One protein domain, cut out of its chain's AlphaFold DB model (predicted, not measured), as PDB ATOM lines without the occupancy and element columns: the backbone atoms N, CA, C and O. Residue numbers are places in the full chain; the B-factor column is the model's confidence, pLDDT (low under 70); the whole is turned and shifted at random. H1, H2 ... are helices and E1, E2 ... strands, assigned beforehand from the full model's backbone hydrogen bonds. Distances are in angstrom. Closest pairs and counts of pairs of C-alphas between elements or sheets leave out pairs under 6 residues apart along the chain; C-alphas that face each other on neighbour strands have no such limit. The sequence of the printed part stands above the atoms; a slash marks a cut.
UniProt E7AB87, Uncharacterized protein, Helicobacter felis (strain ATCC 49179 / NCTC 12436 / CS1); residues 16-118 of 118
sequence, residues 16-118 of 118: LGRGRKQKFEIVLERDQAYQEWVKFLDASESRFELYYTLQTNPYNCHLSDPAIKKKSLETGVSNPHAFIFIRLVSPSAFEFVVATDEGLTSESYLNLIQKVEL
ATOM      1  N   LEU A  16     -41.730  -4.848 -21.540       92.69
ATOM      2  CA  LEU A  16     -42.859  -3.935 -21.324       92.69
ATOM      3  C   LEU A  16     -42.735  -2.715 -22.208       92.69
ATOM      4  O   LEU A  16     -41.646  -2.196 -22.444       92.69
ATOM      5  N   GLY A  17     -43.882  -2.221 -22.639       93.00
ATOM      6  CA  GLY A  17     -43.956  -1.036 -23.459       93.00
ATOM      7  C   GLY A  17     -45.322  -0.381 -23.429       93.00
ATOM      8  O   GLY A  17     -46.253  -0.806 -22.737       93.00
ATOM      9  N   ARG A  18     -45.434   0.670 -24.230       93.00
ATOM     10  CA  ARG A  18     -46.674   1.401 -24.479       93.00
ATOM     11  C   ARG A  18     -46.999   1.428 -25.958       93.00
ATOM     12  O   ARG A  18     -46.131   1.278 -26.816       93.00
ATOM     13  N   GLY A  19     -48.266   1.675 -26.250       90.50
ATOM     14  CA  GLY A  19     -48.690   1.999 -27.597       90.50
ATOM     15  C   GLY A  19     -48.360   3.441 -27.951       90.50
ATOM     16  O   GLY A  19     -48.803   4.361 -27.271       90.50
ATOM     17  N   ARG A  20     -47.632   3.657 -29.050       87.88
ATOM     18  CA  ARG A  20     -47.417   4.992 -29.622       87.88
ATOM     19  C   ARG A  20     -47.549   4.938 -31.139       87.88
ATOM     20  O   ARG A  20     -46.825   4.205 -31.802       87.88
ATOM     21  N   LYS A  21     -48.483   5.714 -31.706       86.25
ATOM     22  CA  LYS A  21     -48.780   5.718 -33.158       86.25
ATOM     23  C   LYS A  21     -48.985   4.296 -33.729       86.25
ATOM     24  O   LYS A  21     -48.409   3.959 -34.756       86.25
ATOM     25  N   GLN A  22     -49.769   3.464 -33.032       84.81
ATOM     26  CA  GLN A  22     -50.051   2.051 -33.368       84.81
ATOM     27  C   GLN A  22     -48.845   1.089 -33.327       84.81
ATOM     28  O   GLN A  22     -48.986  -0.097 -33.630       84.81
ATOM     29  N   LYS A  23     -47.672   1.561 -32.893       89.00
ATOM     30  CA  LYS A  23     -46.476   0.739 -32.694       89.00
ATOM     31  C   LYS A  23     -46.245   0.450 -31.219       89.00
ATOM     32  O   LYS A  23     -46.601   1.257 -30.357       89.00
ATOM     33  N   PHE A  24     -45.628  -0.694 -30.954       90.88
ATOM     34  CA  PHE A  24     -45.115  -1.039 -29.637       90.88
ATOM     35  C   PHE A  24     -43.812  -0.271 -29.374       90.88
ATOM     36  O   PHE A  24     -42.807  -0.482 -30.052       90.88
ATOM     37  N   GLU A  25     -43.846   0.657 -28.416       91.19
ATOM     38  CA  GLU A  25     -42.677   1.394 -27.935       91.19
ATOM     39  C   GLU A  25     -42.195   0.748 -26.635       91.19
ATOM     40  O   GLU A  25     -42.923   0.718 -25.642       91.19
ATOM     41  N   ILE A  26     -40.977   0.210 -26.663       91.31
ATOM     42  CA  ILE A  26     -40.366  -0.476 -25.524       91.31
ATOM     43  C   ILE A  26     -40.029   0.545 -24.432       91.31
ATOM     44  O   ILE A  26     -39.487   1.608 -24.723       91.31
ATOM     45  N   VAL A  27     -40.349   0.205 -23.184       92.62
ATOM     46  CA  VAL A  27     -40.028   1.005 -21.992       92.62
ATOM     47  C   VAL A  27     -39.124   0.235 -21.035       92.62
ATOM     48  O   VAL A  27     -38.196   0.817 -20.491       92.62
ATOM     49  N   LEU A  28     -39.369  -1.065 -20.845       91.44
ATOM     50  CA  LEU A  28     -38.500  -1.940 -20.054       91.44
ATOM     51  C   LEU A  28     -38.055  -3.114 -20.921       91.44
ATOM     52  O   LEU A  28     -38.887  -3.896 -21.393       91.44
ATOM     53  N   GLU A  29     -36.744  -3.233 -21.116       88.12
ATOM     54  CA  GLU A  29     -36.128  -4.356 -21.821       88.12
ATOM     55  C   GLU A  29     -35.911  -5.557 -20.892       88.12
ATOM     56  O   GLU A  29     -36.011  -5.467 -19.670       88.12
ATOM     57  N   ARG A  30     -35.573  -6.713 -21.476       80.50
ATOM     58  CA  ARG A  30     -35.301  -7.942 -20.711       80.50
ATOM     59  C   ARG A  30     -34.092  -7.811 -19.788       80.50
ATOM     60  O   ARG A  30     -34.013  -8.515 -18.785       80.50
ATOM     61  N   ASP A  31     -33.126  -6.978 -20.151       82.62
ATOM     62  CA  ASP A  31     -31.912  -6.793 -19.357       82.62
ATOM     63  C   ASP A  31     -32.064  -5.717 -18.272       82.62
ATOM     64  O   ASP A  31     -31.163  -5.541 -17.461       82.62
ATOM     65  N   GLN A  32     -33.219  -5.039 -18.203       86.44
ATOM     66  CA  GLN A  32     -33.448  -4.013 -17.191       86.44
ATOM     67  C   GLN A  32     -33.271  -4.584 -15.778       86.44
ATOM     68  O   GLN A  32     -33.739  -5.688 -15.465       86.44
ATOM     69  N   ALA A  33     -32.623  -3.798 -14.919       88.38
ATOM     70  CA  ALA A  33     -32.488  -4.103 -13.507       88.38
ATOM     71  C   ALA A  33     -33.860  -4.261 -12.830       88.38
ATOM     72  O   ALA A  33     -34.821  -3.536 -13.104       88.38
ATOM     73  N   TYR A  34     -33.943  -5.221 -11.910       90.06
ATOM     74  CA  TYR A  34     -35.097  -5.354 -11.029       90.06
ATOM     75  C   TYR A  34     -35.096  -4.248  -9.972       90.06
ATOM     76  O   TYR A  34     -34.045  -3.728  -9.607       90.06
ATOM     77  N   GLN A  35     -36.280  -3.945  -9.439       92.44
ATOM     78  CA  GLN A  35     -36.524  -2.972  -8.370       92.44
ATOM     79  C   GLN A  35     -36.218  -1.506  -8.733       92.44
ATOM     80  O   GLN A  35     -36.352  -0.636  -7.876       92.44
ATOM     81  N   GLU A  36     -35.898  -1.211  -9.996       93.69
ATOM     82  CA  GLU A  36     -35.619   0.143 -10.478       93.69
ATOM     83  C   GLU A  36     -36.857   0.789 -11.113       93.69
ATOM     84  O   GLU A  36     -37.453   0.247 -12.047       93.69
ATOM     85  N   TRP A  37     -37.252   1.953 -10.594       95.62
ATOM     86  CA  TRP A  37     -38.386   2.717 -11.104       95.62
ATOM     87  C   TRP A  37     -38.052   3.423 -12.418       95.62
ATOM     88  O   TRP A  37     -37.135   4.237 -12.489       95.62
ATOM     89  N   VAL A  38     -38.873   3.182 -13.438       95.06
ATOM     90  CA  VAL A  38     -38.783   3.830 -14.749       95.06
ATOM     91  C   VAL A  38     -40.058   4.619 -15.022       95.06
ATOM     92  O   VAL A  38     -41.173   4.129 -14.838       95.06
ATOM     93  N   LYS A  39     -39.893   5.864 -15.472       95.25
ATOM     94  CA  LYS A  39     -40.999   6.761 -15.826       95.25
ATOM     95  C   LYS A  39     -41.715   6.256 -17.083       95.25
ATOM     96  O   LYS A  39     -41.083   6.081 -18.121       95.25
ATOM     97  N   PHE A  40     -43.031   6.059 -17.003       94.56
ATOM     98  CA  PHE A  40     -43.819   5.434 -18.069       94.56
ATOM     99  C   PHE A  40     -44.752   6.407 -18.794       94.56
ATOM    100  O   PHE A  40     -44.601   6.648 -19.995       94.56
ATOM    101  N   LEU A  41     -45.727   6.956 -18.076       94.50
ATOM    102  CA  LEU A  41     -46.758   7.860 -18.592       94.50
ATOM    103  C   LEU A  41     -47.004   8.963 -17.569       94.50
ATOM    104  O   LEU A  41     -46.714   8.783 -16.388       94.50
ATOM    105  N   ASP A  42     -47.528  10.100 -18.007       94.00
ATOM    106  CA  ASP A  42     -48.138  11.038 -17.072       94.00
ATOM    107  C   ASP A  42     -49.389  10.407 -16.440       94.00
ATOM    108  O   ASP A  42     -50.031   9.530 -17.021       94.00
ATOM    109  N   ALA A  43     -49.710  10.827 -15.224       94.44
ATOM    110  CA  ALA A  43     -50.864  10.333 -14.489       94.44
ATOM    111  C   ALA A  43     -52.094  11.231 -14.690       94.44
ATOM    112  O   ALA A  43     -52.921  11.325 -13.786       94.44
ATOM    113  N   SER A  44     -52.234  11.912 -15.837       92.25
ATOM    114  CA  SER A  44     -53.406  12.768 -16.097       92.25
ATOM    115  C   SER A  44     -54.713  11.972 -16.055       92.25
ATOM    116  O   SER A  44     -55.727  12.483 -15.588       92.25
ATOM    117  N   GLU A  45     -54.659  10.701 -16.458       92.56
ATOM    118  CA  GLU A  45     -55.763   9.748 -16.376       92.56
ATOM    119  C   GLU A  45     -55.509   8.709 -15.275       92.56
ATOM    120  O   GLU A  45     -54.385   8.251 -15.067       92.56
ATOM    121  N   SER A  46     -56.576   8.269 -14.602       92.62
ATOM    122  CA  SER A  46     -56.498   7.210 -13.585       92.62
ATOM    123  C   SER A  46     -56.389   5.801 -14.176       92.62
ATOM    124  O   SER A  46     -56.211   4.827 -13.446       92.62
ATOM    125  N   ARG A  47     -56.516   5.667 -15.500       94.12
ATOM    126  CA  ARG A  47     -56.434   4.405 -16.236       94.12
ATOM    127  C   ARG A  47     -55.388   4.508 -17.320       94.12
ATOM    128  O   ARG A  47     -55.279   5.528 -17.991       94.12
ATOM    129  N   PHE A  48     -54.673   3.417 -17.536       93.94
ATOM    130  CA  PHE A  48     -53.674   3.343 -18.585       93.94
ATOM    131  C   PHE A  48     -53.607   1.954 -19.204       93.94
ATOM    132  O   PHE A  48     -54.088   0.956 -18.662       93.94
ATOM    133  N   GLU A  49     -52.988   1.909 -20.375       94.38
ATOM    134  CA  GLU A  49     -52.760   0.685 -21.117       94.38
ATOM    135  C   GLU A  49     -51.270   0.379 -21.123       94.38
ATOM    136  O   GLU A  49     -50.442   1.219 -21.481       94.38
ATOM    137  N   LEU A  50     -50.941  -0.848 -20.752       94.25
ATOM    138  CA  LEU A  50     -49.597  -1.379 -20.818       94.25
ATOM    139  C   LEU A  50     -49.583  -2.578 -21.754       94.25
ATOM    140  O   LEU A  50     -50.504  -3.395 -21.775       94.25
ATOM    141  N   TYR A  51     -48.532  -2.666 -22.550       94.56
ATOM    142  CA  TYR A  51     -48.354  -3.722 -23.525       94.56
ATOM    143  C   TYR A  51     -47.126  -4.538 -23.137       94.56
ATOM    144  O   TYR A  51     -46.142  -3.988 -22.638       94.56
ATOM    145  N   TYR A  52     -47.174  -5.846 -23.355       93.25
ATOM    146  CA  TYR A  52     -46.056  -6.730 -23.060       93.25
ATOM    147  C   TYR A  52     -45.901  -7.827 -24.105       93.25
ATOM    148  O   TYR A  52     -46.852  -8.195 -24.797       93.25
ATOM    149  N   THR A  53     -44.686  -8.356 -24.223       91.12
ATOM    150  CA  THR A  53     -44.388  -9.456 -25.143       91.12
ATOM    151  C   THR A  53     -43.243 -10.333 -24.658       91.12
ATOM    152  O   THR A  53     -42.331  -9.883 -23.964       91.12
ATOM    153  N   LEU A  54     -43.297 -11.603 -25.059       88.75
ATOM    154  CA  LEU A  54     -42.251 -12.605 -24.853       88.75
ATOM    155  C   LEU A  54     -41.383 -12.805 -26.106       88.75
ATOM    156  O   LEU A  54     -40.521 -13.686 -26.123       88.75
ATOM    157  N   GLN A  55     -41.571 -12.003 -27.161       84.44
ATOM    158  CA  GLN A  55     -40.731 -12.049 -28.361       84.44
ATOM    159  C   GLN A  55     -39.346 -11.464 -28.101       84.44
ATOM    160  O   GLN A  55     -39.202 -10.472 -27.387       84.44
ATOM    161  N   THR A  56     -38.313 -12.097 -28.657       74.94
ATOM    162  CA  THR A  56     -36.907 -11.685 -28.508       74.94
ATOM    163  C   THR A  56     -36.593 -10.388 -29.242       74.94
ATOM    164  O   THR A  56     -35.649  -9.711 -28.861       74.94
ATOM    165  N   ASN A  57     -37.373 -10.037 -30.269       76.06
ATOM    166  CA  ASN A  57     -37.083  -8.900 -31.134       76.06
ATOM    167  C   ASN A  57     -38.359  -8.108 -31.493       76.06
ATOM    168  O   ASN A  57     -38.785  -8.142 -32.647       76.06
ATOM    169  N   PRO A  58     -38.991  -7.405 -30.531       76.69
ATOM    170  CA  PRO A  58     -40.264  -6.711 -30.752       76.69
ATOM    171  C   PRO A  58     -40.111  -5.327 -31.406       76.69
ATOM    172  O   PRO A  58     -41.074  -4.559 -31.488       76.69
ATOM    173  N   TYR A  59     -38.902  -4.971 -31.851       75.44
ATOM    174  CA  TYR A  59     -38.654  -3.712 -32.542       75.44
ATOM    175  C   TYR A  59     -39.534  -3.627 -33.794       75.44
ATOM    176  O   TYR A  59     -39.532  -4.522 -34.637       75.44
ATOM    177  N   ASN A  60     -40.260  -2.513 -33.930       73.75
ATOM    178  CA  ASN A  60     -41.158  -2.239 -35.055       73.75
ATOM    179  C   ASN A  60     -42.432  -3.118 -35.119       73.75
ATOM    180  O   ASN A  60     -43.126  -3.079 -36.137       73.75
ATOM    181  N   CYS A  61     -42.784  -3.849 -34.052       83.31
ATOM    182  CA  CYS A  61     -44.056  -4.576 -33.984       83.31
ATOM    183  C   CYS A  61     -45.264  -3.627 -33.942       83.31
ATOM    184  O   CYS A  61     -45.271  -2.594 -33.259       83.31
ATOM    185  N   HIS A  62     -46.318  -4.015 -34.660       88.31
ATOM    186  CA  HIS A  62     -47.625  -3.371 -34.575       88.31
ATOM    187  C   HIS A  62     -48.332  -3.798 -33.285       88.31
ATOM    188  O   HIS A  62     -48.216  -4.950 -32.873       88.31
ATOM    189  N   LEU A  63     -49.125  -2.919 -32.671       87.19
ATOM    190  CA  LEU A  63     -49.882  -3.269 -31.454       87.19
ATOM    191  C   LEU A  63     -50.945  -4.354 -31.680       87.19
ATOM    192  O   LEU A  63     -51.415  -4.965 -30.727       87.19
ATOM    193  N   SER A  64     -51.333  -4.574 -32.935       86.50
ATOM    194  CA  SER A  64     -52.272  -5.632 -33.337       86.50
ATOM    195  C   SER A  64     -51.606  -6.996 -33.517       86.50
ATOM    196  O   SER A  64     -52.303  -7.963 -33.808       86.50
ATOM    197  N   ASP A  65     -50.277  -7.078 -33.399       88.25
ATOM    198  CA  ASP A  65     -49.574  -8.351 -33.489       88.25
ATOM    199  C   ASP A  65     -50.025  -9.276 -32.338       88.25
ATOM    200  O   ASP A  65     -50.043  -8.852 -31.180       88.25
ATOM    201  N   PRO A  66     -50.404 -10.536 -32.616       87.50
ATOM    202  CA  PRO A  66     -50.956 -11.441 -31.607       87.50
ATOM    203  C   PRO A  66     -49.976 -11.789 -30.474       87.50
ATOM    204  O   PRO A  66     -50.410 -12.268 -29.413       87.50
ATOM    205  N   ALA A  67     -48.672 -11.572 -30.680       89.06
ATOM    206  CA  ALA A  67     -47.635 -11.743 -29.671       89.06
ATOM    207  C   ALA A  67     -47.485 -10.530 -28.737       89.06
ATOM    208  O   ALA A  67     -46.818 -10.646 -27.705       89.06
ATOM    209  N   ILE A  68     -48.102  -9.391 -29.066       91.12
ATOM    210  CA  ILE A  68     -48.241  -8.250 -28.164       91.12
ATOM    211  C   ILE A  68     -49.530  -8.435 -27.364       91.12
ATOM    212  O   ILE A  68     -50.634  -8.516 -27.900       91.12
ATOM    213  N   LYS A  69     -49.395  -8.515 -26.045       92.75
ATOM    214  CA  LYS A  69     -50.522  -8.605 -25.122       92.75
ATOM    215  C   LYS A  69     -50.772  -7.244 -24.496       92.75
ATOM    216  O   LYS A  69     -49.837  -6.550 -24.114       92.75
ATOM    217  N   LYS A  70     -52.044  -6.869 -24.389       93.69
ATOM    218  CA  LYS A  70     -52.495  -5.624 -23.767       93.69
ATOM    219  C   LYS A  70     -53.022  -5.904 -22.365       93.69
ATOM    220  O   LYS A  70     -53.769  -6.862 -22.166       93.69
ATOM    221  N   LYS A  71     -52.691  -5.031 -21.421       93.56
ATOM    222  CA  LYS A  71     -53.237  -5.006 -20.068       93.56
ATOM    223  C   LYS A  71     -53.751  -3.607 -19.752       93.56
ATOM    224  O   LYS A  71     -53.008  -2.635 -19.851       93.56
ATOM    225  N   SER A  72     -55.026  -3.515 -19.392       94.06
ATOM    226  CA  SER A  72     -55.625  -2.277 -18.894       94.06
ATOM    227  C   SER A  72     -55.506  -2.257 -17.376       94.06
ATOM    228  O   SER A  72     -55.894  -3.223 -16.721       94.06
ATOM    229  N   LEU A  73     -54.943  -1.183 -16.835       94.69
ATOM    230  CA  LEU A  73     -54.673  -1.015 -15.410       94.69
ATOM    231  C   LEU A  73     -55.262   0.306 -14.919       94.69
ATOM    232  O   LEU A  73     -55.445   1.246 -15.694       94.69
ATOM    233  N   GLU A  74     -55.561   0.364 -13.625       94.06
ATOM    234  CA  GLU A  74     -56.112   1.539 -12.956       94.06
ATOM    235  C   GLU A  74     -55.220   1.896 -11.765       94.06
ATOM    236  O   GLU A  74     -54.838   1.036 -10.973       94.06
ATOM    237  N   THR A  75     -54.852   3.168 -11.663       91.94
ATOM    238  CA  THR A  75     -54.049   3.720 -10.567       91.94
ATOM    239  C   THR A  75     -54.909   4.187  -9.399       91.94
ATOM    240  O   THR A  75     -54.398   4.330  -8.289       91.94
ATOM    241  N   GLY A  76     -56.194   4.467  -9.652       90.38
ATOM    242  CA  GLY A  76     -57.108   5.116  -8.708       90.38
ATOM    243  C   GLY A  76     -56.809   6.603  -8.473       90.38
ATOM    244  O   GLY A  76     -57.518   7.247  -7.707       90.38
ATOM    245  N   VAL A  77     -55.785   7.156  -9.132       90.38
ATOM    246  CA  VAL A  77     -55.315   8.535  -8.954       90.38
ATOM    247  C   VAL A  77     -55.111   9.182 -10.316       90.38
ATOM    248  O   VAL A  77     -54.337   8.675 -11.127       90.38
ATOM    249  N   SER A  78     -55.773  10.317 -10.542       92.69
ATOM    250  CA  SER A  78     -55.504  11.221 -11.660       92.69
ATOM    251  C   SER A  78     -54.849  12.501 -11.139       92.69
ATOM    252  O   SER A  78     -55.421  13.244 -10.342       92.69
ATOM    253  N   ASN A  79     -53.613  12.748 -11.560       91.94
ATOM    254  CA  ASN A  79     -52.872  13.965 -11.273       91.94
ATOM    255  C   ASN A  79     -51.973  14.328 -12.475       91.94
ATOM    256  O   ASN A  79     -50.977  13.642 -12.713       91.94
ATOM    257  N   PRO A  80     -52.263  15.426 -13.199       91.62
ATOM    258  CA  PRO A  80     -51.491  15.839 -14.375       91.62
ATOM    259  C   PRO A  80     -50.063  16.309 -14.048       91.62
ATOM    260  O   PRO A  80     -49.243  16.467 -14.949       91.62
ATOM    261  N   HIS A  81     -49.746  16.539 -12.771       93.31
ATOM    262  CA  HIS A  81     -48.403  16.891 -12.302       93.31
ATOM    263  C   HIS A  81     -47.591  15.678 -11.822       93.31
ATOM    264  O   HIS A  81     -46.462  15.839 -11.358       93.31
ATOM    265  N   ALA A  82     -48.153  14.471 -11.908       95.75
ATOM    266  CA  ALA A  82     -47.508  13.232 -11.500       95.75
ATOM    267  C   ALA A  82     -47.290  12.292 -12.690       95.75
ATOM    268  O   ALA A  82     -47.849  12.466 -13.773       95.75
ATOM    269  N   PHE A  83     -46.481  11.264 -12.463       96.81
ATOM    270  CA  PHE A  83     -46.174  10.231 -13.436       96.81
ATOM    271  C   PHE A  83     -46.459   8.851 -12.860       96.81
ATOM    272  O   PHE A  83     -46.338   8.607 -11.659       96.81
ATOM    273  N   ILE A  84     -46.811   7.940 -13.756       96.12
ATOM    274  CA  ILE A  84     -46.845   6.509 -13.510       96.12
ATOM    275  C   ILE A  84     -45.416   6.002 -13.681       96.12
ATOM    276  O   ILE A  84     -44.818   6.133 -14.753       96.12
ATOM    277  N   PHE A  85     -44.878   5.414 -12.624       96.69
ATOM    278  CA  PHE A  85     -43.605   4.714 -12.627       96.69
ATOM    279  C   PHE A  85     -43.860   3.216 -12.617       96.69
ATOM    280  O   PHE A  85     -44.776   2.741 -11.948       96.69
ATOM    281  N   ILE A  86     -43.049   2.478 -13.364       95.94
ATOM    282  CA  ILE A  86     -43.105   1.020 -13.443       95.94
ATOM    283  C   ILE A  86     -41.730   0.436 -13.138       95.94
ATOM    284  O   ILE A  86     -40.716   1.039 -13.482       95.94
ATOM    285  N   ARG A  87     -41.682  -0.739 -12.512       95.06
ATOM    286  CA  ARG A  87     -40.433  -1.470 -12.259       95.06
ATOM    287  C   ARG A  87     -40.627  -2.964 -12.399       95.06
ATOM    288  O   ARG A  87     -41.684  -3.493 -12.058       95.06
ATOM    289  N   LEU A  88     -39.596  -3.669 -12.846       92.75
ATOM    290  CA  LEU A  88     -39.601  -5.129 -12.822       92.75
ATOM    291  C   LEU A  88     -39.370  -5.610 -11.390       92.75
ATOM    292  O   LEU A  88     -38.448  -5.139 -10.730       92.75
ATOM    293  N   VAL A  89     -40.150  -6.586 -10.921       92.88
ATOM    294  CA  VAL A  89     -39.918  -7.208  -9.603       92.88
ATOM    295  C   VAL A  89     -39.621  -8.695  -9.684       92.88
ATOM    296  O   VAL A  89     -38.875  -9.205  -8.854       92.88
ATOM    297  N   SER A  90     -40.130  -9.357 -10.722       89.81
ATOM    298  CA  SER A  90     -39.879 -10.763 -11.026       89.81
ATOM    299  C   SER A  90     -39.881 -10.985 -12.542       89.81
ATOM    300  O   SER A  90     -40.412 -10.163 -13.288       89.81
ATOM    301  N   PRO A  91     -39.362 -12.117 -13.045       86.75
ATOM    302  CA  PRO A  91     -39.446 -12.463 -14.466       86.75
ATOM    303  C   PRO A  91     -40.868 -12.604 -15.027       86.75
ATOM    304  O   PRO A  91     -41.017 -12.677 -16.239       86.75
ATOM    305  N   SER A  92     -41.889 -12.663 -14.167       88.81
ATOM    306  CA  SER A  92     -43.314 -12.755 -14.511       88.81
ATOM    307  C   SER A  92     -44.164 -11.671 -13.834       88.81
ATOM    308  O   SER A  92     -45.382 -11.794 -13.799       88.81
ATOM    309  N   ALA A  93     -43.555 -10.638 -13.237       92.12
ATOM    310  CA  ALA A  93     -44.316  -9.611 -12.536       92.12
ATOM    311  C   ALA A  93     -43.597  -8.266 -12.473       92.12
ATOM    312  O   ALA A  93     -42.386  -8.184 -12.243       92.12
ATOM    313  N   PHE A  94     -44.379  -7.202 -12.595       94.44
ATOM    314  CA  PHE A  94     -43.928  -5.829 -12.418       94.44
ATOM    315  C   PHE A  94     -44.787  -5.119 -11.381       94.44
ATOM    316  O   PHE A  94     -45.873  -5.573 -11.019       94.44
ATOM    317  N   GLU A  95     -44.290  -3.986 -10.919       96.19
ATOM    318  CA  GLU A  95     -45.023  -3.082 -10.049       96.19
ATOM    319  C   GLU A  95     -45.183  -1.727 -10.713       96.19
ATOM    320  O   GLU A  95     -44.354  -1.327 -11.534       96.19
ATOM    321  N   PHE A  96     -46.249  -1.022 -10.347       96.62
ATOM    322  CA  PHE A  96     -46.463   0.357 -10.750       96.62
ATOM    323  C   PHE A  96     -46.942   1.220  -9.585       96.62
ATOM    324  O   PHE A  96     -47.581   0.736  -8.649       96.62
ATOM    325  N   VAL A  97     -46.626   2.510  -9.659       96.88
ATOM    326  CA  VAL A  97     -47.001   3.512  -8.659       96.88
ATOM    327  C   VAL A  97     -47.125   4.887  -9.313       96.88
ATOM    328  O   VAL A  97     -46.515   5.145 -10.349       96.88
ATOM    329  N   VAL A  98     -47.923   5.771  -8.725       97.00
ATOM    330  CA  VAL A  98     -48.066   7.168  -9.136       97.00
ATOM    331  C   VAL A  98     -47.302   8.050  -8.162       97.00
ATOM    332  O   VAL A  98     -47.529   7.993  -6.955       97.00
ATOM    333  N   ALA A  99     -46.408   8.885  -8.680       97.19
ATOM    334  CA  ALA A  99     -45.624   9.814  -7.875       97.19
ATOM    335  C   ALA A  99     -45.245  11.060  -8.681       97.19
ATOM    336  O   ALA A  99     -45.265  11.055  -9.913       97.19
ATOM    337  N   THR A 100     -44.869  12.132  -7.993       96.38
ATOM    338  CA  THR A 100     -44.072  13.199  -8.611       96.38
ATOM    339  C   THR A 100     -42.607  12.759  -8.679       96.38
ATOM    340  O   THR A 100     -42.223  11.778  -8.043       96.38
ATOM    341  N   ASP A 101     -41.768  13.465  -9.436       93.44
ATOM    342  CA  ASP A 101     -40.326  13.163  -9.505       93.44
ATOM    343  C   ASP A 101     -39.661  13.253  -8.110       93.44
ATOM    344  O   ASP A 101     -38.933  12.361  -7.671       93.44
ATOM    345  N   GLU A 102     -40.026  14.295  -7.357       94.62
ATOM    346  CA  GLU A 102     -39.608  14.511  -5.967       94.62
ATOM    347  C   GLU A 102     -40.171  13.438  -5.020       94.62
ATOM    348  O   GLU A 102     -39.465  12.941  -4.138       94.62
ATOM    349  N   GLY A 103     -41.435  13.051  -5.226       94.12
ATOM    350  CA  GLY A 103     -42.111  12.012  -4.455       94.12
ATOM    351  C   GLY A 103     -41.477  10.640  -4.654       94.12
ATOM    352  O   GLY A 103     -41.297   9.916  -3.683       94.12
ATOM    353  N   LEU A 104     -41.044  10.307  -5.873       93.88
ATOM    354  CA  LEU A 104     -40.325   9.063  -6.146       93.88
ATOM    355  C   LEU A 104     -39.003   8.990  -5.367       93.88
ATOM    356  O   LEU A 104     -38.689   7.956  -4.787       93.88
ATOM    357  N   THR A 105     -38.258  10.099  -5.322       92.62
ATOM    358  CA  THR A 105     -36.967  10.190  -4.615       92.62
ATOM    359  C   THR A 105     -37.135  10.104  -3.097       92.62
ATOM    360  O   THR A 105     -36.284   9.550  -2.408       92.62
ATOM    361  N   SER A 106     -38.240  10.640  -2.578       94.56
ATOM    362  CA  SER A 106     -38.553  10.658  -1.143       94.56
ATOM    363  C   SER A 106     -39.436   9.486  -0.697       94.56
ATOM    364  O   SER A 106     -39.938   9.503   0.424       94.56
ATOM    365  N   GLU A 107     -39.694   8.518  -1.585       92.62
ATOM    366  CA  GLU A 107     -40.617   7.391  -1.369       92.62
ATOM    367  C   GLU A 107     -42.039   7.819  -0.933       92.62
ATOM    368  O   GLU A 107     -42.777   7.077  -0.284       92.62
ATOM    369  N   SER A 108     -42.444   9.035  -1.310       94.81
ATOM    370  CA  SER A 108     -43.761   9.615  -1.059       94.81
ATOM    371  C   SER A 108     -44.647   9.436  -2.291       94.81
ATOM    372  O   SER A 108     -44.651  10.239  -3.228       94.81
ATOM    373  N   TYR A 109     -45.379   8.328  -2.300       96.00
ATOM    374  CA  TYR A 109     -46.240   7.932  -3.407       96.00
ATOM    375  C   TYR A 109     -47.669   8.464  -3.248       96.00
ATOM    376  O   TYR A 109     -48.196   8.560  -2.141       96.00
ATOM    377  N   LEU A 110     -48.321   8.770  -4.371       94.12
ATOM    378  CA  LEU A 110     -49.715   9.227  -4.404       94.12
ATOM    379  C   LEU A 110     -50.718   8.069  -4.311       94.12
ATOM    380  O   LEU A 110     -51.888   8.294  -4.012       94.12
ATOM    381  N   ASN A 111     -50.271   6.837  -4.552       95.25
ATOM    382  CA  ASN A 111     -51.039   5.620  -4.324       95.25
ATOM    383  C   ASN A 111     -50.146   4.502  -3.764       95.25
ATOM    384  O   ASN A 111     -48.922   4.619  -3.704       95.25
ATOM    385  N   LEU A 112     -50.767   3.397  -3.349       94.94
ATOM    386  CA  LEU A 112     -50.033   2.203  -2.941       94.94
ATOM    387  C   LEU A 112     -49.385   1.541  -4.156       94.94
ATOM    388  O   LEU A 112     -50.025   1.421  -5.201       94.94
ATOM    389  N   ILE A 113     -48.167   1.024  -3.981       96.38
ATOM    390  CA  ILE A 113     -47.501   0.203  -4.997       96.38
ATOM    391  C   ILE A 113     -48.417  -0.968  -5.369       96.38
ATOM    392  O   ILE A 113     -48.845  -1.740  -4.509       96.38
ATOM    393  N   GLN A 114     -48.738  -1.081  -6.656       96.25
ATOM    394  CA  GLN A 114     -49.592  -2.132  -7.195       96.25
ATOM    395  C   GLN A 114     -48.736  -3.156  -7.932       96.25
ATOM    396  O   GLN A 114     -48.002  -2.804  -8.857       96.25
ATOM    397  N   LYS A 115     -48.854  -4.432  -7.553       95.62
ATOM    398  CA  LYS A 115     -48.152  -5.538  -8.207       95.62
ATOM    399  C   LYS A 115     -49.036  -6.216  -9.247       95.62
ATOM    400  O   LYS A 115     -50.208  -6.494  -9.001       95.62
ATOM    401  N   VAL A 116     -48.450  -6.520 -10.399       94.06
ATOM    402  CA  VAL A 116     -49.133  -7.091 -11.554       94.06
ATOM    403  C   VAL A 116     -48.365  -8.309 -12.066       94.06
ATOM    404  O   VAL A 116     -47.257  -8.180 -12.580       94.06
ATOM    405  N   GLU A 117     -48.985  -9.484 -11.968       91.94
ATOM    406  CA  GLU A 117     -48.483 -10.733 -12.562       91.94
ATOM    407  C   GLU A 117     -48.823 -10.795 -14.065       91.94
ATOM    408  O   GLU A 117     -49.865 -10.275 -14.493       91.94
ATOM    409  N   LEU A 118     -47.954 -11.412 -14.862       86.44
ATOM    410  CA  LEU A 118     -48.063 -11.566 -16.317       86.44
ATOM    411  C   LEU A 118     -48.217 -13.027 -16.735       86.44
ATOM    412  O   LEU A 118     -47.586 -13.898 -16.098       86.44
TER     413      LEU A 118
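AT A GLANCE: This is residues 16 to 118 of the 118 residues of an uncharacterized protein of Helicobacter felis (strain ATCC 49179 / NCTC 12436 / CS1) (UniProt E7AB87). Two strongly twisted sheets of four strands each stand partly face to face as a sandwich, E3, E6, E7 and E8 making one layer and E2, E1, E4 and E5 the other. A small helix, H1, is on the first sheet, far from the mean of the C-alphas, and the loop of residues 54 to 68 joins E4 to E5. The printed part has 103 residues, with named elements in the order E1 E2 E3 E4 E5 E6 E7 H1 E8; the class is mostly strand. The sheets run in the orders E3 E6 E7 E8 and E2 E1 E4 E5, both all antiparallel. The whole is compact, with a radius of gyration of the C-alphas of 13.4 A and spans of 37 by 26 by 19 A.

IN THESE COORDINATES: Find C-alpha 79 at (-52.872, 13.965, -11.273); from there E6, residues 79 to 90, runs 27.9 A to C-alpha 90 at (-39.879, -10.763, -11.026), and it bends by 67 degrees at residue 82. Beside it look for E3, residues 38 to 43, and E7, residues 93 to 99, which is 20.0 A long. E8, residues 114 to 117, ends at C-alpha 117 at (-48.483, -10.733, -12.562). In the other sheet, find E1 at residues 16 to 20, E2 at 23 to 28, E4 at 47 to 53, 20.4 A long, and E5 at 69 to 74, 16.8 A long. H1 is residues 101 to 105, 6.6 A long.

HOW THE PARTS SIT: Start at E6, an inner strand: N 40 and O 84 are 2.9 A apart between E3 and E6, and N 85 and O 97 are 2.8 A apart in the hairpin E6 and E7. Beyond E7, N 96 and O 114 are 2.9 A apart to the edge strand E8. In the other sheet, N 18 and O 25 are 2.9 A apart in the hairpin E1 and E2, N 17 and O 51 are 2.9 A apart between E1 and E4, and N 71 and O 50 are 2.8 A apart in the hairpin E4 and E5. In the sandwich, two sheets face to face, the facing parts are 9.8 A centre to centre, with best planes 30 degrees apart and strands at 24 degrees. The closest C-alphas of edge strands E2 and E3 are those of Val 27 and Phe 40, 7.0 A apart; the edge strands E5 and E8 are apart. H1 is on the sheet E3 E6 E7 E8 at a height over the sheet of 8.5 A, only just over E7, on which 3 of its 5 C-alphas fall. In H1 every O i to N i+4 pair is within hydrogen-bond range.

THE WHOLE: Look to Pro 66 and Ser 106 for the two C-alphas farthest apart, 39.6 A. The printed part has no cut; the link E4 to E5, 15 residues, is long. The mean pLDDT of the printed part is 91.4, and no printed residue is under 70.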